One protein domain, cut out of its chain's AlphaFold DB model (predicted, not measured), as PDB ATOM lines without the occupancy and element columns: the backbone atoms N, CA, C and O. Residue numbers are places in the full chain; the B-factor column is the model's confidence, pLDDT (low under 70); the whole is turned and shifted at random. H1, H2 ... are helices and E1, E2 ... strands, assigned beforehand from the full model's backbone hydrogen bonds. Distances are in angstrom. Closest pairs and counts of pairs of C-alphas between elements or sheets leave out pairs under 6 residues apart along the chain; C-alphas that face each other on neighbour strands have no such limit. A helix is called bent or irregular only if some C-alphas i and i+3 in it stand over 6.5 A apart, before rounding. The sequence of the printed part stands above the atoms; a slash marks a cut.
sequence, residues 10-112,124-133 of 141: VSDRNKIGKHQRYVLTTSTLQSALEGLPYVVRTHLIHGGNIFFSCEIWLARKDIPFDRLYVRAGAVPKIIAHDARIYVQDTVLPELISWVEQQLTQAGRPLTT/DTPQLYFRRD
ATOM      1  N   VAL A  10     184.387 175.486 167.461       88.62
ATOM      2  CA  VAL A  10     182.952 175.346 167.205       88.62
ATOM      3  C   VAL A  10     182.614 176.144 165.956       88.62
ATOM      4  O   VAL A  10     183.179 177.214 165.728       88.62
ATOM      5  N   SER A  11     181.703 175.645 165.122       87.69
ATOM      6  CA  SER A  11     181.180 176.432 164.006       87.69
ATOM      7  C   SER A  11     179.666 176.367 163.925       87.69
ATOM      8  O   SER A  11     179.118 175.271 163.834       87.69
ATOM      9  N   ASP A  12     179.029 177.531 163.858       89.12
ATOM     10  CA  ASP A  12     177.595 177.678 163.638       89.12
ATOM     11  C   ASP A  12     177.326 178.209 162.240       89.12
ATOM     12  O   ASP A  12     177.937 179.183 161.800       89.12
ATOM     13  N   ARG A  13     176.393 177.566 161.533       86.50
ATOM     14  CA  ARG A  13     176.025 177.927 160.164       86.50
ATOM     15  C   ARG A  13     174.579 178.360 160.070       86.50
ATOM     16  O   ARG A  13     173.676 177.533 160.154       86.50
ATOM     17  N   ASN A  14     174.370 179.639 159.772       84.94
ATOM     18  CA  ASN A  14     173.046 180.125 159.418       84.94
ATOM     19  C   ASN A  14     172.637 179.633 158.020       84.94
ATOM     20  O   ASN A  14     173.463 179.252 157.182       84.94
ATOM     21  N   LYS A  15     171.331 179.626 157.748       84.12
ATOM     22  CA  LYS A  15     170.836 179.396 156.386       84.12
ATOM     23  C   LYS A  15     171.177 180.612 155.523       84.12
ATOM     24  O   LYS A  15     170.959 181.744 155.939       84.12
ATOM     25  N   ILE A  16     171.682 180.362 154.318       86.81
ATOM     26  CA  ILE A  16     171.987 181.391 153.313       86.81
ATOM     27  C   ILE A  16     171.188 181.144 152.039       86.81
ATOM     28  O   ILE A  16     170.729 180.027 151.788       86.81
ATOM     29  N   GLY A  17     171.022 182.185 151.224       86.25
ATOM     30  CA  GLY A  17     170.298 182.079 149.960       86.25
ATOM     31  C   GLY A  17     170.974 181.126 148.965       86.25
ATOM     32  O   GLY A  17     172.192 180.950 148.973       86.25
ATOM     33  N   LYS A  18     170.190 180.553 148.039       86.00
ATOM     34  CA  LYS A  18     170.648 179.592 147.006       86.00
ATOM     35  C   LYS A  18     171.848 180.087 146.181       86.00
ATOM     36  O   LYS A  18     172.672 179.290 145.736       86.00
ATOM     37  N   HIS A  19     171.945 181.399 145.985       91.75
ATOM     38  CA  HIS A  19     172.988 182.052 145.192       91.75
ATOM     39  C   HIS A  19     174.066 182.721 146.043       91.75
ATOM     40  O   HIS A  19     174.826 183.531 145.524       91.75
ATOM     41  N   GLN A  20     174.158 182.386 147.328       92.50
ATOM     42  CA  GLN A  20     175.179 182.901 148.227       92.50
ATOM     43  C   GLN A  20     176.184 181.818 148.609       92.50
ATOM     44  O   GLN A  20     175.898 180.618 148.571       92.50
ATOM     45  N   ARG A  21     177.391 182.243 148.971       92.69
ATOM     46  CA  ARG A  21     178.473 181.380 149.440       92.69
ATOM     47  C   ARG A  21     179.227 182.074 150.562       92.69
ATOM     48  O   ARG A  21     179.503 183.265 150.478       92.69
ATOM     49  N   TYR A  22     179.603 181.307 151.580       94.19
ATOM     50  CA  TYR A  22     180.467 181.801 152.645       94.19
ATOM     51  C   TYR A  22     181.867 182.134 152.133       94.19
ATOM     52  O   TYR A  22     182.426 181.394 151.308       94.19
ATOM     53  N   VAL A  23     182.401 183.239 152.654       94.50
ATOM     54  CA  VAL A  23     183.727 183.788 152.320       94.50
ATOM     55  C   VAL A  23     184.857 183.091 153.071       94.50
ATOM     56  O   VAL A  23     185.996 183.120 152.628       94.50
ATOM     57  N   LEU A  24     184.531 182.416 154.174       94.69
ATOM     58  CA  LEU A  24     185.470 181.670 155.003       94.69
ATOM     59  C   LEU A  24     184.886 180.296 155.327       94.69
ATOM     60  O   LEU A  24     183.688 180.173 155.584       94.69
ATOM     61  N   THR A  25     185.712 179.257 155.341       92.12
ATOM     62  CA  THR A  25     185.328 177.918 155.805       92.12
ATOM     63  C   THR A  25     185.965 177.626 157.163       92.12
ATOM     64  O   THR A  25     186.975 178.222 157.533       92.12
ATOM     65  N   THR A  26     185.378 176.676 157.894       91.62
ATOM     66  CA  THR A  26     185.913 176.175 159.168       91.62
ATOM     67  C   THR A  26     187.357 175.692 159.017       91.62
ATOM     68  O   THR A  26     188.215 176.113 159.783       91.62
ATOM     69  N   SER A  27     187.639 174.871 157.999       91.06
ATOM     70  CA  SER A  27     188.972 174.299 157.781       91.06
ATOM     71  C   SER A  27     190.018 175.359 157.457       91.06
ATOM     72  O   SER A  27     191.101 175.324 158.020       91.06
ATOM     73  N   THR A  28     189.690 176.338 156.607       92.81
ATOM     74  CA  THR A  28     190.619 177.428 156.278       92.81
ATOM     75  C   THR A  28     190.967 178.258 157.511       92.81
ATOM     76  O   THR A  28     192.136 178.571 157.714       92.81
ATOM     77  N   LEU A  29     189.980 178.594 158.352       93.25
ATOM     78  CA  LEU A  29     190.253 179.323 159.591       93.25
ATOM     79  C   LEU A  29     191.086 178.482 160.566       93.25
ATOM     80  O   LEU A  29     192.022 179.000 161.163       93.25
ATOM     81  N   GLN A  30     190.765 177.196 160.715       91.00
ATOM     82  CA  GLN A  30     191.517 176.301 161.588       91.00
ATOM     83  C   GLN A  30     192.987 176.212 161.161       91.00
ATOM     84  O   GLN A  30     193.859 176.443 161.990       91.00
ATOM     85  N   SER A  31     193.264 175.972 159.877       90.94
ATOM     86  CA  SER A  31     194.636 175.915 159.360       90.94
ATOM     87  C   SER A  31     195.397 177.230 159.544       90.94
ATOM     88  O   SER A  31     196.589 177.203 159.822       90.94
ATOM     89  N   ALA A  32     194.725 178.382 159.432       90.94
ATOM     90  CA  ALA A  32     195.359 179.673 159.699       90.94
ATOM     91  C   ALA A  32     195.744 179.841 161.181       90.94
ATOM     92  O   ALA A  32     196.776 180.432 161.484       90.94
ATOM     93  N   LEU A  33     194.933 179.314 162.104       87.19
ATOM     94  CA  LEU A  33     195.158 179.421 163.549       87.19
ATOM     95  C   LEU A  33     196.127 178.364 164.100       87.19
ATOM     96  O   LEU A  33     196.694 178.577 165.164       87.19
ATOM     97  N   GLU A  34     196.335 177.242 163.404       83.44
ATOM     98  CA  GLU A  34     197.249 176.167 163.829       83.44
ATOM     99  C   GLU A  34     198.708 176.628 163.984       83.44
ATOM    100  O   GLU A  34     199.458 176.017 164.742       83.44
ATOM    101  N   GLY A  35     199.106 177.713 163.311       74.25
ATOM    102  CA  GLY A  35     200.440 178.308 163.435       74.25
ATOM    103  C   GLY A  35     200.646 179.184 164.676       74.25
ATOM    104  O   GLY A  35     201.776 179.582 164.945       74.25
ATOM    105  N   LEU A  36     199.587 179.491 165.432       78.06
ATOM    106  CA  LEU A  36     199.690 180.333 166.621       78.06
ATOM    107  C   LEU A  36     200.329 179.567 167.791       78.06
ATOM    108  O   LEU A  36     199.928 178.437 168.078       78.06
ATOM    109  N   PRO A  37     201.226 180.194 168.573       73.06
ATOM    110  CA  PRO A  37     201.794 179.576 169.772       73.06
ATOM    111  C   PRO A  37     200.813 179.531 170.963       73.06
ATOM    112  O   PRO A  37     201.184 179.098 172.054       73.06
ATOM    113  N   TYR A  38     199.564 179.978 170.778       74.69
ATOM    114  CA  TYR A  38     198.549 180.119 171.823       74.69
ATOM    115  C   TYR A  38     197.386 179.142 171.632       74.69
ATOM    116  O   TYR A  38     196.880 178.953 170.527       74.69
ATOM    117  N   VAL A  39     196.885 178.576 172.734       72.50
ATOM    118  CA  VAL A  39     195.666 177.756 172.721       72.50
ATOM    119  C   VAL A  39     194.450 178.657 172.920       72.50
ATOM    120  O   VAL A  39     194.160 179.076 174.037       72.50
ATOM    121  N   VAL A  40     193.707 178.912 171.844       80.12
ATOM    122  CA  VAL A  40     192.504 179.756 171.871       80.12
ATOM    123  C   VAL A  40     191.286 178.952 171.438       80.12
ATOM    124  O   VAL A  40     191.304 178.270 170.409       80.12
ATOM    125  N   ARG A  41     190.194 179.024 172.208       87.56
ATOM    126  CA  ARG A  41     188.928 178.405 171.792       87.56
ATOM    127  C   ARG A  41     188.270 179.266 170.730       87.56
ATOM    128  O   ARG A  41     187.992 180.432 170.976       87.56
ATOM    129  N   THR A  42     188.004 178.695 169.565       90.38
ATOM    130  CA  THR A  42     187.528 179.460 168.412       90.38
ATOM    131  C   THR A  42     186.093 179.099 168.080       90.38
ATOM    132  O   THR A  42     185.740 177.928 167.982       90.38
ATOM    133  N   HIS A  43     185.261 180.108 167.872       93.81
ATOM    134  CA  HIS A  43     183.887 179.965 167.430       93.81
ATOM    135  C   HIS A  43     183.710 180.694 166.102       93.81
ATOM    136  O   HIS A  43     183.747 181.922 166.047       93.81
ATOM    137  N   LEU A  44     183.534 179.938 165.022       94.00
ATOM    138  CA  LEU A  44     183.216 180.481 163.708       94.00
ATOM    139  C   LEU A  44     181.702 180.574 163.526       94.00
ATOM    140  O   LEU A  44     181.012 179.562 163.459       94.00
ATOM    141  N   ILE A  45     181.191 181.787 163.394       93.25
ATOM    142  CA  ILE A  45     179.782 182.070 163.166       93.25
ATOM    143  C   ILE A  45     179.624 182.506 161.714       93.25
ATOM    144  O   ILE A  45     180.071 183.570 161.285       93.25
ATOM    145  N   HIS A  46     178.971 181.666 160.933       90.81
ATOM    146  CA  HIS A  46     178.638 181.946 159.551       90.81
ATOM    147  C   HIS A  46     177.277 182.641 159.480       90.81
ATOM    148  O   HIS A  46     176.244 182.023 159.743       90.81
ATOM    149  N   GLY A  47     177.262 183.917 159.092       78.38
ATOM    150  CA  GLY A  47     176.032 184.682 158.873       78.38
ATOM    151  C   GLY A  47     176.110 186.162 159.255       78.38
ATOM    152  O   GLY A  47     177.091 186.628 159.828       78.38
ATOM    153  N   GLY A  48     175.034 186.892 158.939       67.44
ATOM    154  CA  GLY A  48     174.872 188.322 159.231       67.44
ATOM    155  C   GLY A  48     175.146 189.249 158.038       67.44
ATOM    156  O   GLY A  48     175.555 188.807 156.968       67.44
ATOM    157  N   ASN A  49     174.929 190.552 158.246       75.44
ATOM    158  CA  ASN A  49     175.160 191.628 157.264       75.44
ATOM    159  C   ASN A  49     176.613 192.146 157.270       75.44
ATOM    160  O   ASN A  49     176.875 193.286 156.890       75.44
ATOM    161  N   ILE A  50     177.557 191.342 157.755       87.12
ATOM    162  CA  ILE A  50     178.976 191.697 157.837       87.12
ATOM    163  C   ILE A  50     179.789 190.798 156.921       87.12
ATOM    164  O   ILE A  50     179.460 189.629 156.740       87.12
ATOM    165  N   PHE A  51     180.862 191.337 156.350       92.94
ATOM    166  CA  PHE A  51     181.773 190.554 155.525       92.94
ATOM    167  C   PHE A  51     182.686 189.683 156.392       92.94
ATOM    168  O   PHE A  51     182.659 188.456 156.279       92.94
ATOM    169  N   PHE A  52     183.439 190.313 157.295       94.94
ATOM    170  CA  PHE A  52     184.335 189.629 158.214       94.94
ATOM    171  C   PHE A  52     184.503 190.421 159.513       94.94
ATOM    172  O   PHE A  52     184.815 191.613 159.487       94.94
ATOM    173  N   SER A  53     184.362 189.765 160.661       94.38
ATOM    174  CA  SER A  53     184.777 190.332 161.943       94.38
ATOM    175  C   SER A  53     185.342 189.272 162.872       94.38
ATOM    176  O   SER A  53     185.080 188.080 162.726       94.38
ATOM    177  N   CYS A  54     186.111 189.716 163.850       94.12
ATOM    178  CA  CYS A  54     186.648 188.881 164.894       94.12
ATOM    179  C   CYS A  54     186.644 189.630 166.228       94.12
ATOM    180  O   CYS A  54     186.951 190.819 166.294       94.12
ATOM    181  N   GLU A  55     186.275 188.918 167.282       92.56
ATOM    182  CA  GLU A  55     186.213 189.392 168.657       92.56
ATOM    183  C   GLU A  55     187.093 188.495 169.533       92.56
ATOM    184  O   GLU A  55     186.955 187.268 169.496       92.56
ATOM    185  N   ILE A  56     187.962 189.098 170.349       89.81
ATOM    186  CA  ILE A  56     188.732 188.384 171.375       89.81
ATOM    187  C   ILE A  56     188.111 188.629 172.744       89.81
ATOM    188  O   ILE A  56     187.827 189.760 173.149       89.81
ATOM    189  N   TRP A  57     187.966 187.534 173.476       88.38
ATOM    190  CA  TRP A  57     187.556 187.510 174.866       88.38
ATOM    191  C   TRP A  57     188.653 186.849 175.678       88.38
ATOM    192  O   TRP A  57     188.805 185.628 175.630       88.38
ATOM    193  N   LEU A  58     189.403 187.661 176.418       85.06
ATOM    194  CA  LEU A  58     190.483 187.153 177.249       85.06
ATOM    195  C   LEU A  58     189.948 186.323 178.419       85.06
ATOM    196  O   LEU A  58     188.821 186.522 178.897       85.06
ATOM    197  N   ALA A  59     190.785 185.406 178.888       80.00
ATOM    198  CA  ALA A  59     190.538 184.610 180.071       80.00
ATOM    199  C   ALA A  59     190.218 185.506 181.279       80.00
ATOM    200  O   ALA A  59     190.853 186.533 181.536       80.00
ATOM    201  N   ARG A  60     189.220 185.084 182.053       77.31
ATOM    202  CA  ARG A  60     188.764 185.736 183.285       77.31
ATOM    203  C   ARG A  60     188.502 184.692 184.369       77.31
ATOM    204  O   ARG A  60     188.512 183.494 184.106       77.31
ATOM    205  N   LYS A  61     188.279 185.135 185.610       72.06
ATOM    206  CA  LYS A  61     188.179 184.251 186.789       72.06
ATOM    207  C   LYS A  61     187.147 183.118 186.636       72.06
ATOM    208  O   LYS A  61     187.356 182.032 187.159       72.06
ATOM    209  N   ASP A  62     186.046 183.379 185.946       76.81
ATOM    210  CA  ASP A  62     184.964 182.430 185.675       76.81
ATOM    211  C   ASP A  62     185.173 181.611 184.390       76.81
ATOM    212  O   ASP A  62     184.574 180.549 184.240       76.81
ATOM    213  N   ILE A  63     186.023 182.076 183.468       78.31
ATOM    214  CA  ILE A  63     186.291 181.417 182.183       78.31
ATOM    215  C   ILE A  63     187.801 181.467 181.914       78.31
ATOM    216  O   ILE A  63     188.292 182.458 181.371       78.31
ATOM    217  N   PRO A  64     188.554 180.420 182.300       78.56
ATOM    218  CA  PRO A  64     190.014 180.466 182.403       78.56
ATOM    219  C   PRO A  64     190.726 180.218 181.064       78.56
ATOM    220  O   PRO A  64     191.810 179.643 181.031       78.56
ATOM    221  N   PHE A  65     190.105 180.586 179.946       78.50
ATOM    222  CA  PHE A  65     190.671 180.412 178.613       78.50
ATOM    223  C   PHE A  65     190.247 181.551 177.692       78.50
ATOM    224  O   PHE A  65     189.117 182.044 177.775       78.50
ATOM    225  N   ASP A  66     191.149 181.923 176.788       85.06
ATOM    226  CA  ASP A  66     190.872 182.905 175.749       85.06
ATOM    227  C   ASP A  66     189.914 182.320 174.709       85.06
ATOM    228  O   ASP A  66     189.953 181.125 174.372       85.06
ATOM    229  N   ARG A  67     189.034 183.174 174.192       89.94
ATOM    230  CA  ARG A  67     188.081 182.819 173.143       89.94
ATOM    231  C   ARG A  67     188.167 183.790 171.981       89.94
ATOM    232  O   ARG A  67     188.241 185.001 172.174       89.94
ATOM    233  N   LEU A  68     188.077 183.230 170.785       92.19
ATOM    234  CA  LEU A  68     188.035 183.935 169.519       92.19
ATOM    235  C   LEU A  68     186.670 183.702 168.880       92.19
ATOM    236  O   LEU A  68     186.332 182.567 168.555       92.19
ATOM    237  N   TYR A  69     185.890 184.753 168.671       93.25
ATOM    238  CA  TYR A  69     184.636 184.667 167.926       93.25
ATOM    239  C   TYR A  69     184.854 185.291 166.558       93.25
ATOM    240  O   TYR A  69     185.016 186.501 166.439       93.25
ATOM    241  N   VAL A  70     184.879 184.467 165.516       93.88
ATOM    242  CA  VAL A  70     185.040 184.914 164.133       93.88
ATOM    243  C   VAL A  70     183.680 184.880 163.466       93.88
ATOM    244  O   VAL A  70     183.015 183.851 163.466       93.88
ATOM    245  N   ARG A  71     183.261 185.990 162.868       94.25
ATOM    246  CA  ARG A  71     182.037 186.068 162.079       94.25
ATOM    247  C   ARG A  71     182.392 186.254 160.615       94.25
ATOM    248  O   ARG A  71     183.136 187.166 160.262       94.25
ATOM    249  N   ALA A  72     181.842 185.399 159.763       94.50
ATOM    250  CA  ALA A  72     182.077 185.444 158.328       94.50
ATOM    251  C   ALA A  72     180.754 185.463 157.563       94.50
ATOM    252  O   ALA A  72     179.897 184.589 157.730       94.50
ATOM    253  N   GLY A  73     180.612 186.462 156.699       93.75
ATOM    254  CA  GLY A  73     179.437 186.659 155.871       93.75
ATOM    255  C   GLY A  73     179.349 185.707 154.687       93.75
ATOM    256  O   GLY A  73     180.259 184.932 154.369       93.75
ATOM    257  N   ALA A  74     178.222 185.808 153.990       93.62
ATOM    258  CA  ALA A  74     178.031 185.191 152.692       93.62
ATOM    259  C   ALA A  74     177.931 186.265 151.609       93.62
ATOM    260  O   ALA A  74     177.319 187.311 151.805       93.62
ATOM    261  N   VAL A  75     178.514 185.976 150.452       92.69
ATOM    262  CA  VAL A  75     178.508 186.853 149.278       92.69
ATOM    263  C   VAL A  75     177.824 186.158 148.103       92.69
ATOM    264  O   VAL A  75     177.716 184.923 148.106       92.69
ATOM    265  N   PRO A  76     177.356 186.900 147.084       93.56
ATOM    266  CA  PRO A  76     176.867 186.309 145.847       93.56
ATOM    267  C   PRO A  76     177.871 185.325 145.234       93.56
ATOM    268  O   PRO A  76     179.079 185.557 145.228       93.56
ATOM    269  N   LYS A  77     177.366 184.219 144.674       93.88
ATOM    270  CA  LYS A  77     178.173 183.140 144.081       93.88
ATOM    271  C   LYS A  77     179.161 183.664 143.031       93.88
ATOM    272  O   LYS A  77     180.246 183.106 142.928       93.88
ATOM    273  N   ILE A  78     178.785 184.706 142.289       94.31
ATOM    274  CA  ILE A  78     179.599 185.307 141.224       94.31
ATOM    275  C   ILE A  78     180.908 185.924 141.740       94.31
ATOM    276  O   ILE A  78     181.925 185.786 141.075       94.31
ATOM    277  N   ILE A  79     180.916 186.496 142.950       93.88
ATOM    278  CA  ILE A  79     182.118 187.092 143.565       93.88
ATOM    279  C   ILE A  79     182.754 186.210 144.646       93.88
ATOM    280  O   ILE A  79     183.741 186.589 145.270       93.88
ATOM    281  N   ALA A  80     182.184 185.033 144.912       93.56
ATOM    282  CA  ALA A  80     182.592 184.194 146.035       93.56
ATOM    283  C   ALA A  80     184.030 183.680 145.929       93.56
ATOM    284  O   ALA A  80     184.665 183.457 146.955       93.56
ATOM    285  N   HIS A  81     184.526 183.460 144.710       94.75
ATOM    286  CA  HIS A  81     185.903 183.031 144.493       94.75
ATOM    287  C   HIS A  81     186.884 184.146 144.879       94.75
ATOM    288  O   HIS A  81     187.674 183.957 145.800       94.75
ATOM    289  N   ASP A  82     186.736 185.325 144.275       95.69
ATOM    290  CA  ASP A  82     187.576 186.495 144.546       95.69
ATOM    291  C   ASP A  82     187.519 186.913 146.025       95.69
ATOM    292  O   ASP A  82     188.539 187.216 146.639       95.69
ATOM    293  N   ALA A  83     186.331 186.866 146.639       94.94
ATOM    294  CA  ALA A  83     186.163 187.176 148.056       94.94
ATOM    295  C   ALA A  83     186.903 186.189 148.972       94.94
ATOM    296  O   ALA A  83     187.439 186.599 149.999       94.94
ATOM    297  N   ARG A  84     186.942 184.896 148.619       95.69
ATOM    298  CA  ARG A  84     187.695 183.883 149.378       95.69
ATOM    299  C   ARG A  84     189.193 184.086 149.249       95.69
ATOM    300  O   ARG A  84     189.872 183.989 150.262       95.69
ATOM    301  N   ILE A  85     189.673 184.395 148.044       96.06
ATOM    302  CA  ILE A  85     191.079 184.734 147.805       96.06
ATOM    303  C   ILE A  85     191.461 185.942 148.659       96.06
ATOM    304  O   ILE A  85     192.402 185.865 149.433       96.06
ATOM    305  N   TYR A  86     190.668 187.016 148.627       95.94
ATOM    306  CA  TYR A  86     190.918 188.188 149.467       95.94
ATOM    307  C   TYR A  86     190.951 187.850 150.968       95.94
ATOM    308  O   TYR A  86     191.819 188.323 151.703       95.94
ATOM    309  N   VAL A  87     190.025 187.008 151.442       96.12
ATOM    310  CA  VAL A  87     190.038 186.566 152.841       96.12
ATOM    311  C   VAL A  87     191.304 185.771 153.161       96.12
ATOM    312  O   VAL A  87     191.905 186.005 154.202       96.12
ATOM    313  N   GLN A  88     191.715 184.856 152.288       95.44
ATOM    314  CA  GLN A  88     192.876 183.994 152.506       95.44
ATOM    315  C   GLN A  88     194.203 184.749 152.426       95.44
ATOM    316  O   GLN A  88     195.033 184.585 153.312       95.44
ATOM    317  N   ASP A  89     194.373 185.598 151.419       95.75
ATOM    318  CA  ASP A  89     195.656 186.232 151.112       95.75
ATOM    319  C   ASP A  89     195.858 187.547 151.869       95.75
ATOM    320  O   ASP A  89     196.977 188.041 151.974       95.75
ATOM    321  N   THR A  90     194.782 188.150 152.382       95.50
ATOM    322  CA  THR A  90     194.846 189.446 153.074       95.50
ATOM    323  C   THR A  90     194.258 189.375 154.475       95.50
ATOM    324  O   THR A  90     194.964 189.610 155.452       95.50
ATOM    325  N   VAL A  91     192.974 189.029 154.603       96.12
ATOM    326  CA  VAL A  91     192.264 189.174 155.886       96.12
ATOM    327  C   VAL A  91     192.783 188.207 156.950       96.12
ATOM    328  O   VAL A  91     192.930 188.603 158.103       96.12
ATOM    329  N   LEU A  92     193.052 186.949 156.594       95.38
ATOM    330  CA  LEU A  92     193.554 185.954 157.540       95.38
ATOM    331  C   LEU A  92     194.975 186.277 158.022       95.38
ATOM    332  O   LEU A  92     195.152 186.304 159.235       95.38
ATOM    333  N   PRO A  93     195.966 186.592 157.165       95.06
ATOM    334  CA  PRO A  93     197.283 187.030 157.630       95.06
ATOM    335  C   PRO A  93     197.223 188.228 158.586       95.06
ATOM    336  O   PRO A  93     197.868 188.217 159.637       95.06
ATOM    337  N   GLU A  94     196.404 189.236 158.269       95.31
ATOM    338  CA  GLU A  94     196.194 190.392 159.147       95.31
ATOM    339  C   GLU A  94     195.543 189.998 160.475       95.31
ATOM    340  O   GLU A  94     195.967 190.475 161.529       95.31
ATOM    341  N   LEU A  95     194.538 189.116 160.440       94.12
ATOM    342  CA  LEU A  95     193.902 188.586 161.640       94.12
ATOM    343  C   LEU A  95     194.922 187.865 162.519       94.12
ATOM    344  O   LEU A  95     194.951 188.124 163.714       94.12
ATOM    345  N   ILE A  96     195.727 186.964 161.956       92.00
ATOM    346  CA  ILE A  96     196.716 186.189 162.713       92.00
ATOM    347  C   ILE A  96     197.716 187.127 163.380       92.00
ATOM    348  O   ILE A  96     197.903 187.041 164.591       92.00
ATOM    349  N   SER A  97     198.266 188.090 162.634       91.75
ATOM    350  CA  SER A  97     199.175 189.089 163.200       91.75
ATOM    351  C   SER A  97     198.511 189.906 164.310       91.75
ATOM    352  O   SER A  97     199.102 190.128 165.367       91.75
ATOM    353  N   TRP A  98     197.256 190.316 164.113       92.56
ATOM    354  CA  TRP A  98     196.497 191.031 165.131       92.56
ATOM    355  C   TRP A  98     196.266 190.170 166.379       92.56
ATOM    356  O   TRP A  98     196.550 190.635 167.481       92.56
ATOM    357  N   VAL A  99     195.819 188.917 166.231       89.88
ATOM    358  CA  VAL A  99     195.603 187.970 167.338       89.88
ATOM    359  C   VAL A  99     196.901 187.746 168.112       89.88
ATOM    360  O   VAL A  99     196.884 187.842 169.337       89.88
ATOM    361  N   GLU A 100     198.028 187.512 167.434       86.94
ATOM    362  CA  GLU A 100     199.333 187.368 168.091       86.94
ATOM    363  C   GLU A 100     199.698 188.603 168.904       86.94
ATOM    364  O   GLU A 100     200.074 188.477 170.069       86.94
ATOM    365  N   GLN A 101     199.552 189.799 168.327       87.25
ATOM    366  CA  GLN A 101     199.834 191.048 169.033       87.25
ATOM    367  C   GLN A 101     198.946 191.201 170.268       87.25
ATOM    368  O   GLN A 101     199.451 191.522 171.343       87.25
ATOM    369  N   GLN A 102     197.644 190.937 170.134       87.56
ATOM    370  CA  GLN A 102     196.693 191.060 171.234       87.56
ATOM    371  C   GLN A 102     196.995 190.061 172.356       87.56
ATOM    372  O   GLN A 102     197.030 190.449 173.520       87.56
ATOM    373  N   LEU A 103     197.264 188.795 172.028       81.94
ATOM    374  CA  LEU A 103     197.565 187.760 173.023       81.94
ATOM    375  C   LEU A 103     198.947 187.946 173.660       81.94
ATOM    376  O   LEU A 103     199.109 187.707 174.854       81.94
ATOM    377  N   THR A 104     199.929 188.446 172.905       82.56
ATOM    378  CA  THR A 104     201.252 188.809 173.437       82.56
ATOM    379  C   THR A 104     201.145 189.970 174.423       82.56
ATOM    380  O   THR A 104     201.704 189.910 175.518       82.56
ATOM    381  N   GLN A 105     200.403 191.023 174.071       77.31
ATOM    382  CA  GLN A 105     200.143 192.158 174.963       77.31
ATOM    383  C   GLN A 105     199.333 191.737 176.193       77.31
ATOM    384  O   GLN A 105     199.603 192.192 177.305       77.31
ATOM    385  N   ALA A 106     198.394 190.813 176.003       70.19
ATOM    386  CA  ALA A 106     197.650 190.155 177.065       70.19
ATOM    387  C   ALA A 106     198.472 189.108 177.834       70.19
ATOM    388  O   ALA A 106     197.904 188.427 178.680       70.19
ATOM    389  N   GLY A 107     199.794 189.000 177.618       58.38
ATOM    390  CA  GLY A 107     200.746 188.107 178.302       58.38
ATOM    391  C   GLY A 107     200.848 188.265 179.830       58.38
ATOM    392  O   GLY A 107     201.826 187.852 180.451       58.38
ATOM    393  N   ARG A 108     199.838 188.859 180.464       51.78
ATOM    394  CA  ARG A 108     199.480 188.692 181.866       51.78
ATOM    395  C   ARG A 108     197.996 188.313 181.897       51.78
ATOM    396  O   ARG A 108     197.203 189.084 181.353       51.78
ATOM    397  N   PRO A 109     197.575 187.221 182.566       52.00
ATOM    398  CA  PRO A 109     196.155 187.052 182.860       52.00
ATOM    399  C   PRO A 109     195.644 188.356 183.479       52.00
ATOM    400  O   PRO A 109     196.332 188.926 184.336       52.00
ATOM    401  N   LEU A 110     194.485 188.857 183.036       49.59
ATOM    402  CA  LEU A 110     193.858 190.009 183.681       49.59
ATOM    403  C   LEU A 110     193.773 189.687 185.169       49.59
ATOM    404  O   LEU A 110     193.061 188.768 185.582       49.59
ATOM    405  N   THR A 111     194.566 190.391 185.975       51.12
ATOM    406  CA  THR A 111     194.588 190.122 187.410       51.12
ATOM    407  C   THR A 111     193.173 190.314 187.952       51.12
ATOM    408  O   THR A 111     192.404 191.136 187.445       51.12
ATOM    409  N   THR A 112     192.811 189.575 189.004       47.44
ATOM    410  CA  THR A 112     191.510 189.730 189.686       47.44
ATOM    411  C   THR A 112     191.193 191.202 189.993       47.44
ATOM    412  O   THR A 112     190.034 191.608 189.981       47.44
ATOM    413  N   ASP A 124     180.681 191.584 179.810       60.97
ATOM    414  CA  ASP A 124     179.936 190.901 178.745       60.97
ATOM    415  C   ASP A 124     180.109 191.563 177.370       60.97
ATOM    416  O   ASP A 124     179.294 191.374 176.466       60.97
ATOM    417  N   THR A 125     181.204 192.299 177.180       61.72
ATOM    418  CA  THR A 125     181.602 192.845 175.879       61.72
ATOM    419  C   THR A 125     182.935 192.265 175.420       61.72
ATOM    420  O   THR A 125     183.820 192.041 176.253       61.72
ATOM    421  N   PRO A 126     183.121 192.062 174.102       67.56
ATOM    422  CA  PRO A 126     184.419 191.686 173.567       67.56
ATOM    423  C   PRO A 126     185.447 192.744 173.954       67.56
ATOM    424  O   PRO A 126     185.180 193.944 173.885       67.56
ATOM    425  N   GLN A 127     186.625 192.297 174.373       73.44
ATOM    426  CA  GLN A 127     187.654 193.222 174.844       73.44
ATOM    427  C   GLN A 127     188.366 193.892 173.672       73.44
ATOM    428  O   GLN A 127     188.824 195.024 173.791       73.44
ATOM    429  N   LEU A 128     188.466 193.181 172.547       83.88
ATOM    430  CA  LEU A 128     189.215 193.599 171.371       83.88
ATOM    431  C   LEU A 128     188.466 193.162 170.110       83.88
ATOM    432  O   LEU A 128     187.859 192.086 170.074       83.88
ATOM    433  N   TYR A 129     188.519 194.003 169.079       88.00
ATOM    434  CA  TYR A 129     187.731 193.846 167.863       88.00
ATOM    435  C   TYR A 129     188.574 194.057 166.603       88.00
ATOM    436  O   TYR A 129     189.342 195.013 166.508       88.00
ATOM    437  N   PHE A 130     188.369 193.193 165.614       90.44
ATOM    438  CA  PHE A 130     188.954 193.266 164.281       90.44
ATOM    439  C   PHE A 130     187.842 193.137 163.237       90.44
ATOM    440  O   PHE A 130     186.972 192.275 163.349       90.44
ATOM    441  N   ARG A 131     187.845 193.977 162.198       93.25
ATOM    442  CA  ARG A 131     186.837 193.927 161.129       93.25
ATOM    443  C   ARG A 131     187.435 194.272 159.782       93.25
ATOM    444  O   ARG A 131     188.234 195.200 159.659       93.25
ATOM    445  N   ARG A 132     186.957 193.560 158.766       93.69
ATOM    446  CA  ARG A 132     187.157 193.895 157.363       93.69
ATOM    447  C   ARG A 132     185.821 193.884 156.641       93.69
ATOM    448  O   ARG A 132     184.996 192.991 156.837       93.69
ATOM    449  N   ASP A 133     185.617 194.893 155.809       93.31
ATOM    450  CA  ASP A 133     184.480 194.956 154.900       93.31
ATOM    451  C   ASP A 133     184.874 194.387 153.531       93.31
ATOM    452  O   ASP A 133     186.057 194.238 153.214       93.31
TER     453      ASP A 133
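This is residues 10 to 112 and 124 to 133 of the 141 residues of an uncharacterized protein of Deinococcus humi (UniProt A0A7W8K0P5). A gently twisted five-stranded sheet is covered on one face by a short helix, H1, and by the second arm of a long bent helix, H2, while its other face is bare of named helices. Beyond one end of the sheet, strand E5 runs on into E6, which pairs with E2 in a small two-stranded sheet under the first arm of H2. The printed part has 113 residues, with two named helices and seven named strands in the order E1 E2 H1 E3 E4 E5 E6 H2 E7; the class is mixed, helices and strands. The large sheet runs E1 E3 E5 E4 E7 and is mixed; E2 and E6 are antiparallel. The whole is compact, with a radius of gyration of the C-alphas of 14.7 A, yet elongated, spanning 49 by 26 by 21 A.

Begin at inner strand E5, residues 67 to 72. E3, residues 41 to 46, is its parallel neighbour, with N 43 and O 68 2.8 A apart. Edge strand E1, residues 10 to 13, is parallel to E3, with N 12 to O 44 at 2.9 A. On the other side of E5, E4, residues 52 to 57, forms a hairpin with it, N 55 to O 69 at 2.9 A. Edge strand E7, residues 128 to 132, is antiparallel to E4, N 54 to O 130 at 2.7 A. H1, residues 26 to 33, is on this sheet at a height of 9.8 A, over E3. H2, residues 80 to 105, was assigned as one helix by its hydrogen bonds but is bent: C-alphas 89 and 92 are 6.8 A apart, and arms H2a, 80 to 89, and H2b, 92 to 105, stand at a steep tilt of 39 degrees. H2b is on the same face as H1, at a height of 9.9 A, over E4 and E7. H1 and H2b touch through residues 92 to 96 of H2b alone; their closest C-alphas, Ala 32 and Leu 92, are 6.9 A apart. E2, residues 20 to 22, pairs with E6, residues 74 to 76, N 21 to O 75 at 2.8 A. The closest C-alphas of E2 and H2a, Arg 21 and Ala 80, are 6.0 A apart. In H1, H2a and H2b every O i to N i+4 pair is within hydrogen-bond range.

Find C-alpha 10, where E1 begins, at (182.952, 175.346, 167.205). E3, E4 and E5 measure 16.4, 17.1 and 16.2 A from first to last C-alpha, and E7 14.2 A. H2a starts at C-alpha 80, (182.592, 184.194, 146.035), and measures 14.2 A; H2b measures 19.6 A. E7 ends at C-alpha 132, (187.157, 193.895, 157.363).

The C-alphas farthest apart, of Ile 78 and Thr 112, are 50.1 A apart. Residues 113 to 123 are not printed, and C-alphas 112 and 124 stand 16.0 A apart across this cut, in the link from H2 to E7. Of the links that are printed whole, none is long. In this model pLDDT is under 70 at residue 48, residues 107 to 112 and residues 124 to 126.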